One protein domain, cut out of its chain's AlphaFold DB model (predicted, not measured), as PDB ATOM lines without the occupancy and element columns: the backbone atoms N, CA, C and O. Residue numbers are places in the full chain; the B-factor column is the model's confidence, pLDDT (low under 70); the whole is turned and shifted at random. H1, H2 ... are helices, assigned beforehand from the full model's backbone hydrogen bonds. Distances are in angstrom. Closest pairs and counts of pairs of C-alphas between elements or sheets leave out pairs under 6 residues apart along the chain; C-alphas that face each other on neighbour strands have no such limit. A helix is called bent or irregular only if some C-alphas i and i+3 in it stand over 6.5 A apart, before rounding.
ATOM      1  N   LEU A   8      14.002  41.282   1.780       68.88
ATOM      2  CA  LEU A   8      14.550  40.844   3.059       68.88
ATOM      3  C   LEU A   8      13.867  39.591   3.621       68.88
ATOM      4  O   LEU A   8      14.553  38.705   4.116       68.88
ATOM      5  N   GLN A   9      12.543  39.460   3.512       75.31
ATOM      6  CA  GLN A   9      11.822  38.274   3.990       75.31
ATOM      7  C   GLN A   9      12.239  37.013   3.232       75.31
ATOM      8  O   GLN A   9      12.397  35.954   3.833       75.31
ATOM      9  N   ILE A  10      12.443  37.125   1.919       76.38
ATOM     10  CA  ILE A  10      12.856  35.999   1.076       76.38
ATOM     11  C   ILE A  10      14.275  35.569   1.454       76.38
ATOM     12  O   ILE A  10      14.531  34.377   1.621       76.38
ATOM     13  N   VAL A  11      15.180  36.532   1.644       77.19
ATOM     14  CA  VAL A  11      16.563  36.268   2.065       77.19
ATOM     15  C   VAL A  11      16.606  35.626   3.451       77.19
ATOM     16  O   VAL A  11      17.308  34.634   3.626       77.19
ATOM     17  N   VAL A  12      15.829  36.130   4.414       81.69
ATOM     18  CA  VAL A  12      15.782  35.585   5.781       81.69
ATOM     19  C   VAL A  12      15.258  34.154   5.785       81.69
ATOM     20  O   VAL A  12      15.898  33.281   6.362       81.69
ATOM     21  N   ILE A  13      14.142  33.878   5.104       84.31
ATOM     22  CA  ILE A  13      13.581  32.520   5.030       84.31
ATOM     23  C   ILE A  13      14.583  31.568   4.374       84.31
ATOM     24  O   ILE A  13      14.843  30.486   4.895       84.31
ATOM     25  N   LYS A  14      15.192  31.978   3.258       80.38
ATOM     26  CA  LYS A  14      16.169  31.151   2.543       80.38
ATOM     27  C   LYS A  14      17.425  30.907   3.385       80.38
ATOM     28  O   LYS A  14      17.928  29.786   3.401       80.38
ATOM     29  N   GLY A  15      17.884  31.921   4.117       83.38
ATOM     30  CA  GLY A  15      19.008  31.826   5.045       83.38
ATOM     31  C   GLY A  15      18.730  30.882   6.211       83.38
ATOM     32  O   GLY A  15      19.547  30.009   6.485       83.38
ATOM     33  N   VAL A  16      17.559  30.987   6.846       85.38
ATOM     34  CA  VAL A  16      17.149  30.093   7.943       85.38
ATOM     35  C   VAL A  16      17.001  28.656   7.449       85.38
ATOM     36  O   VAL A  16      17.563  27.753   8.059       85.38
ATOM     37  N   CYS A  17      16.319  28.431   6.323       88.62
ATOM     38  CA  CYS A  17      16.176  27.089   5.757       88.62
ATOM     39  C   CYS A  17      17.531  26.478   5.377       88.62
ATOM     40  O   CYS A  17      17.778  25.313   5.678       88.62
ATOM     41  N   SER A  18      18.425  27.256   4.755       86.44
ATOM     42  CA  SER A  18      19.772  26.786   4.412       86.44
ATOM     43  C   SER A  18      20.599  26.488   5.661       86.44
ATOM     44  O   SER A  18      21.228  25.439   5.730       86.44
ATOM     45  N   GLY A  19      20.586  27.381   6.654       86.31
ATOM     46  CA  GLY A  19      21.334  27.213   7.897       86.31
ATOM     47  C   GLY A  19      20.852  26.015   8.708       86.31
ATOM     48  O   GLY A  19      21.666  25.206   9.141       86.31
ATOM     49  N   LEU A  20      19.532  25.848   8.853       89.25
ATOM     50  CA  LEU A  20      18.942  24.679   9.505       89.25
ATOM     51  C   LEU A  20      19.242  23.395   8.732       89.25
ATOM     52  O   LEU A  20      19.564  22.387   9.354       89.25
ATOM     53  N   GLY A  21      19.188  23.423   7.398       90.81
ATOM     54  CA  GLY A  21      19.562  22.285   6.560       90.81
ATOM     55  C   GLY A  21      21.013  21.864   6.792       90.81
ATOM     56  O   GLY A  21      21.271  20.710   7.126       90.81
ATOM     57  N   SER A  22      21.954  22.807   6.702       88.44
ATOM     58  CA  SER A  22      23.375  22.551   6.960       88.44
ATOM     59  C   SER A  22      23.638  22.079   8.390       88.44
ATOM     60  O   SER A  22      24.415  21.148   8.582       88.44
ATOM     61  N   LEU A  23      22.967  22.663   9.387       87.56
ATOM     62  CA  LEU A  23      23.089  22.241  10.783       87.56
ATOM     63  C   LEU A  23      22.539  20.829  10.993       87.56
ATOM     64  O   LEU A  23      23.165  20.025  11.674       87.56
ATOM     65  N   THR A  24      21.400  20.507  10.379       90.25
ATOM     66  CA  THR A  24      20.802  19.167  10.452       90.25
ATOM     67  C   THR A  24      21.750  18.134   9.858       90.25
ATOM     68  O   THR A  24      22.003  17.122  10.499       90.25
ATOM     69  N   ILE A  25      22.335  18.416   8.690       89.31
ATOM     70  CA  ILE A  25      23.333  17.545   8.053       89.31
ATOM     71  C   ILE A  25      24.563  17.372   8.954       89.31
ATOM     72  O   ILE A  25      25.017  16.255   9.166       89.31
ATOM     73  N   ALA A  26      25.094  18.455   9.527       87.56
ATOM     74  CA  ALA A  26      26.240  18.365  10.431       87.56
ATOM     75  C   ALA A  26      25.932  17.481  11.655       87.56
ATOM     76  O   ALA A  26      26.726  16.613  12.019       87.56
ATOM     77  N   LEU A  27      24.744  17.637  12.245       87.12
ATOM     78  CA  LEU A  27      24.301  16.828  13.379       87.12
ATOM     79  C   LEU A  27      24.075  15.357  13.003       87.12
ATOM     80  O   LEU A  27      24.433  14.483  13.793       87.12
ATOM     81  N   THR A  28      23.530  15.055  11.818       90.19
ATOM     82  CA  THR A  28      23.368  13.662  11.363       90.19
ATOM     83  C   THR A  28      24.700  12.990  11.041       90.19
ATOM     84  O   THR A  28      24.817  11.782  11.230       90.19
ATOM     85  N   LEU A  29      25.714  13.751  10.617       89.62
ATOM     86  CA  LEU A  29      27.088  13.265  10.452       89.62
ATOM     87  C   LEU A  29      27.829  13.090  11.791       89.62
ATOM     88  O   LEU A  29      28.926  12.538  11.813       89.62
ATOM     89  N   GLY A  30      27.238  13.520  12.911       82.06
ATOM     90  CA  GLY A  30      27.847  13.414  14.236       82.06
ATOM     91  C   GLY A  30      28.934  14.456  14.505       82.06
ATOM     92  O   GLY A  30      29.681  14.306  15.476       82.06
ATOM     93  N   GLU A  31      29.014  15.515  13.692       81.31
ATOM     94  CA  GLU A  31      29.928  16.632  13.917       81.31
ATOM     95  C   GLU A  31      29.578  17.318  15.238       81.31
ATOM     96  O   GLU A  31      28.510  17.913  15.414       81.31
ATOM     97  N   ARG A  32      30.486  17.219  16.211       72.75
ATOM     98  CA  ARG A  32      30.334  17.887  17.501       72.75
ATOM     99  C   ARG A  32      31.007  19.239  17.414       72.75
ATOM    100  O   ARG A  32      32.224  19.326  17.260       72.75
ATOM    101  N   ALA A  33      30.222  20.296  17.591       67.12
ATOM    102  CA  ALA A  33      30.722  21.657  17.710       67.12
ATOM    103  C   ALA A  33      31.461  21.828  19.054       67.12
ATOM    104  O   ALA A  33      30.947  22.396  20.011       67.12
ATOM    105  N   SER A  34      32.658  21.249  19.145       69.25
ATOM    106  CA  SER A  34      33.453  21.175  20.375       69.25
ATOM    107  C   SER A  34      34.141  22.506  20.694       69.25
ATOM    108  O   SER A  34      34.455  22.801  21.843       69.25
ATOM    109  N   ASN A  35      34.352  23.348  19.679       83.12
ATOM    110  CA  ASN A  35      35.081  24.598  19.826       83.12
ATOM    111  C   ASN A  35      34.175  25.804  19.557       83.12
ATOM    112  O   ASN A  35      33.886  26.155  18.411       83.12
ATOM    113  N   LEU A  36      33.779  26.461  20.647       85.81
ATOM    114  CA  LEU A  36      32.943  27.659  20.636       85.81
ATOM    115  C   LEU A  36      33.539  28.787  19.772       85.81
ATOM    116  O   LEU A  36      32.792  29.549  19.159       85.81
ATOM    117  N   TRP A  37      34.872  28.866  19.661       89.31
ATOM    118  CA  TRP A  37      35.537  29.874  18.834       89.31
ATOM    119  C   TRP A  37      35.264  29.697  17.347       89.31
ATOM    120  O   TRP A  37      35.023  30.688  16.664       89.31
ATOM    121  N   TYR A  38      35.246  28.461  16.839       87.50
ATOM    122  CA  TYR A  38      34.922  28.222  15.429       87.50
ATOM    123  C   TYR A  38      33.459  28.547  15.122       87.50
ATOM    124  O   TYR A  38      33.171  29.069  14.049       87.50
ATOM    125  N   ILE A  39      32.550  28.319  16.076       88.00
ATOM    126  CA  ILE A  39      31.139  28.702  15.935       88.00
ATOM    127  C   ILE A  39      31.015  30.225  15.823       88.00
ATOM    128  O   ILE A  39      30.380  30.727  14.897       88.00
ATOM    129  N   LEU A  40      31.649  30.967  16.737       89.81
ATOM    130  CA  LEU A  40      31.637  32.431  16.710       89.81
ATOM    131  C   LEU A  40      32.291  32.977  15.437       89.81
ATOM    132  O   LEU A  40      31.726  33.860  14.796       89.81
ATOM    133  N   ALA A  41      33.435  32.425  15.029       91.38
ATOM    134  CA  ALA A  41      34.106  32.811  13.794       91.38
ATOM    135  C   ALA A  41      33.219  32.564  12.563       91.38
ATOM    136  O   ALA A  41      33.110  33.441  11.709       91.38
ATOM    137  N   ALA A  42      32.533  31.418  12.487       89.25
ATOM    138  CA  ALA A  42      31.614  31.103  11.396       89.25
ATOM    139  C   ALA A  42      30.386  32.030  11.376       89.25
ATOM    140  O   ALA A  42      29.974  32.474  10.304       89.25
ATOM    141  N   LEU A  43      29.825  32.368  12.542       89.00
ATOM    142  CA  LEU A  43      28.715  33.320  12.657       89.00
ATOM    143  C   LEU A  43      29.122  34.726  12.204       89.00
ATOM    144  O   LEU A  43      28.401  35.344  11.423       89.00
ATOM    145  N   VAL A  44      30.283  35.216  12.650       93.19
ATOM    146  CA  VAL A  44      30.815  36.523  12.234       93.19
ATOM    147  C   VAL A  44      31.121  36.524  10.739       93.19
ATOM    148  O   VAL A  44      30.726  37.452  10.036       93.19
ATOM    149  N   LEU A  45      31.757  35.467  10.228       91.81
ATOM    150  CA  LEU A  45      32.033  35.315   8.803       91.81
ATOM    151  C   LEU A  45      30.739  35.340   7.983       91.81
ATOM    152  O   LEU A  45      30.659  36.077   7.006       91.81
ATOM    153  N   GLY A  46      29.709  34.593   8.390       88.62
ATOM    154  CA  GLY A  46      28.403  34.590   7.727       88.62
ATOM    155  C   GLY A  46      27.699  35.947   7.794       88.62
ATOM    156  O   GLY A  46      27.147  36.411   6.795       88.62
ATOM    157  N   PHE A  47      27.766  36.624   8.944       87.69
ATOM    158  CA  PHE A  47      27.236  37.976   9.107       87.69
ATOM    159  C   PHE A  47      27.898  38.963   8.139       87.69
ATOM    160  O   PHE A  47      27.191  39.698   7.453       87.69
ATOM    161  N   VAL A  48      29.228  38.956   8.027       90.56
ATOM    162  CA  VAL A  48      29.966  39.868   7.138       90.56
ATOM    163  C   VAL A  48      29.777  39.488   5.666       90.56
ATOM    164  O   VAL A  48      29.428  40.339   4.849       90.56
ATOM    165  N   ALA A  49      29.968  38.215   5.318       87.88
ATOM    166  CA  ALA A  49      29.969  37.755   3.932       87.88
ATOM    167  C   ALA A  49      28.576  37.768   3.289       87.88
ATOM    168  O   ALA A  49      28.452  38.118   2.119       87.88
ATOM    169  N   TYR A  50      27.530  37.400   4.036       83.81
ATOM    170  CA  TYR A  50      26.159  37.334   3.521       83.81
ATOM    171  C   TYR A  50      25.279  38.470   4.043       83.81
ATOM    172  O   TYR A  50      24.656  39.166   3.245       83.81
ATOM    173  N   GLY A  51      25.216  38.674   5.361       83.56
ATOM    174  CA  GLY A  51      24.307  39.658   5.962       83.56
ATOM    175  C   GLY A  51      24.620  41.089   5.523       83.56
ATOM    176  O   GLY A  51      23.789  41.762   4.910       83.56
ATOM    177  N   LEU A  52      25.846  41.533   5.796       85.75
ATOM    178  CA  LEU A  52      26.310  42.882   5.492       85.75
ATOM    179  C   LEU A  52      26.440  43.115   3.978       85.75
ATOM    180  O   LEU A  52      26.059  44.175   3.487       85.75
ATOM    181  N   SER A  53      26.894  42.105   3.231       85.94
ATOM    182  CA  SER A  53      26.965  42.148   1.763       85.94
ATOM    183  C   SER A  53      25.598  42.410   1.118       85.94
ATOM    184  O   SER A  53      25.457  43.338   0.321       85.94
ATOM    185  N   ILE A  54      24.554  41.664   1.511       83.81
ATOM    186  CA  ILE A  54      23.196  41.860   0.974       83.81
ATOM    187  C   ILE A  54      22.634  43.220   1.390       83.81
ATOM    188  O   ILE A  54      21.991  43.888   0.578       83.81
ATOM    189  N   PHE A  55      22.882  43.653   2.629       84.31
ATOM    190  CA  PHE A  55      22.470  44.977   3.089       84.31
ATOM    191  C   PHE A  55      23.060  46.086   2.205       84.31
ATOM    192  O   PHE A  55      22.308  46.911   1.683       84.31
ATOM    193  N   PHE A  56      24.377  46.069   1.969       85.44
ATOM    194  CA  PHE A  56      25.031  47.041   1.093       85.44
ATOM    195  C   PHE A  56      24.571  46.929  -0.356       85.44
ATOM    196  O   PHE A  56      24.384  47.952  -1.002       85.44
ATOM    197  N   TYR A  57      24.333  45.719  -0.859       84.62
ATOM    198  CA  TYR A  57      23.809  45.516  -2.205       84.62
ATOM    199  C   TYR A  57      22.428  46.158  -2.386       84.62
ATOM    200  O   TYR A  57      22.220  46.920  -3.327       84.62
ATOM    201  N   ILE A  58      21.490  45.907  -1.465       83.38
ATOM    202  CA  ILE A  58      20.141  46.496  -1.507       83.38
ATOM    203  C   ILE A  58      20.213  48.018  -1.331       83.38
ATOM    204  O   ILE A  58      19.482  48.751  -1.997       83.38
ATOM    205  N   HIS A  59      21.089  48.505  -0.450       83.56
ATOM    206  CA  HIS A  59      21.292  49.937  -0.244       83.56
ATOM    207  C   HIS A  59      21.855  50.618  -1.502       83.56
ATOM    208  O   HIS A  59      21.281  51.595  -1.976       83.56
ATOM    209  N   ALA A  60      22.896  50.048  -2.114       84.56
ATOM    210  CA  ALA A  60      23.469  50.527  -3.369       84.56
ATOM    211  C   ALA A  60      22.443  50.505  -4.508       84.56
ATOM    212  O   ALA A  60      22.335  51.480  -5.245       84.56
ATOM    213  N   GLN A  61      21.624  49.452  -4.611       82.12
ATOM    214  CA  GLN A  61      20.539  49.402  -5.594       82.12
ATOM    215  C   GLN A  61      19.520  50.528  -5.412       82.12
ATOM    216  O   GLN A  61      19.023  51.053  -6.410       82.12
ATOM    217  N   ARG A  62      19.197  50.891  -4.164       81.12
ATOM    218  CA  ARG A  62      18.253  51.972  -3.854       81.12
ATOM    219  C   ARG A  62      18.811  53.354  -4.188       81.12
ATOM    220  O   ARG A  62      18.078  54.155  -4.751       81.12
ATOM    221  N   GLU A  63      20.079  53.608  -3.875       84.25
ATOM    222  CA  GLU A  63      20.715  54.919  -4.070       84.25
ATOM    223  C   GLU A  63      21.221  55.134  -5.510       84.25
ATOM    224  O   GLU A  63      21.045  56.200  -6.095       84.25
ATOM    225  N   LEU A  64      21.852  54.120  -6.112       81.25
ATOM    226  CA  LEU A  64      22.533  54.221  -7.414       81.25
ATOM    227  C   LEU A  64      21.678  53.711  -8.585       81.25
ATOM    228  O   LEU A  64      22.003  53.973  -9.748       81.25
ATOM    229  N   GLY A  65      20.609  52.967  -8.297       81.00
ATOM    230  CA  GLY A  65      19.814  52.245  -9.285       81.00
ATOM    231  C   GLY A  65      20.413  50.884  -9.668       81.00
ATOM    232  O   GLY A  65      21.612  50.621  -9.517       81.00
TER     233      GLY A  65
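AT A GLANCE: This is residues 8 to 65 of the 117 residues of the protein "EamA domain-containing protein" of Clostridium saccharolyticum (strain ATCC 35040 / DSM 2544 / NRCC 2533 / WM1) (UniProt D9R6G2). Two long helices make a loose, open frame: the longer one, H2, folds back along H1 after a loop, and a gap is left between them. The gap is wide at the loop and narrower where the first residues of H1 come near the later half of H2, and the last residues of H2, 59 to 64, stick out beyond. The printed part has 58 residues with two named helices, H1 then H2, and no named strand; the class is all helix. The whole is loose, with a radius of gyration of the C-alphas of 14.6 A, and its outline is a rod of 46 by 22 by 11 A.

IN THESE COORDINATES: Find C-alpha 36 at (32.943, 27.659, 20.636); from there H2, residues 36 to 64, runs 40.0 A to C-alpha 64 at (22.533, 54.221, -7.414). Then look at C-alpha 8 at (14.550, 40.844, 3.059), where H1, residues 8 to 28, begins; it is 29.8 A from first to last C-alpha.

HOW THE PARTS SIT: Read the y column: it falls from 40.844 at C-alpha 8 to 13.662 at C-alpha 28, and rises from 27.659 at C-alpha 36 to 54.221 at C-alpha 64. H1 and H2 are near each other, with 9 pairs of C-alphas within 10 A and no pair within 8 A. Residues 16 to 22 and 24 to 30, of which 16 to 22 and 24 to 28 belong to H1, stand free. Residues 32 to 49, of which 36 to 49 belong to H2, stand free too. H2 is neither bent nor irregular, but only just: C-alphas 49 and 52 are 6.5 A apart. In H1 every O i to N i+4 pair is within hydrogen-bond range; in H2, 23 of 25 are.

THE WHOLE: Look at Gly 30 and Leu 64 for the two C-alphas farthest apart, 46.5 A. The printed part has no cut, and the link from H1 to H2, 7 residues, is short. Mean pLDDT of the printed part is 84.6; residue 8 and residues 33 to 34 are under 70.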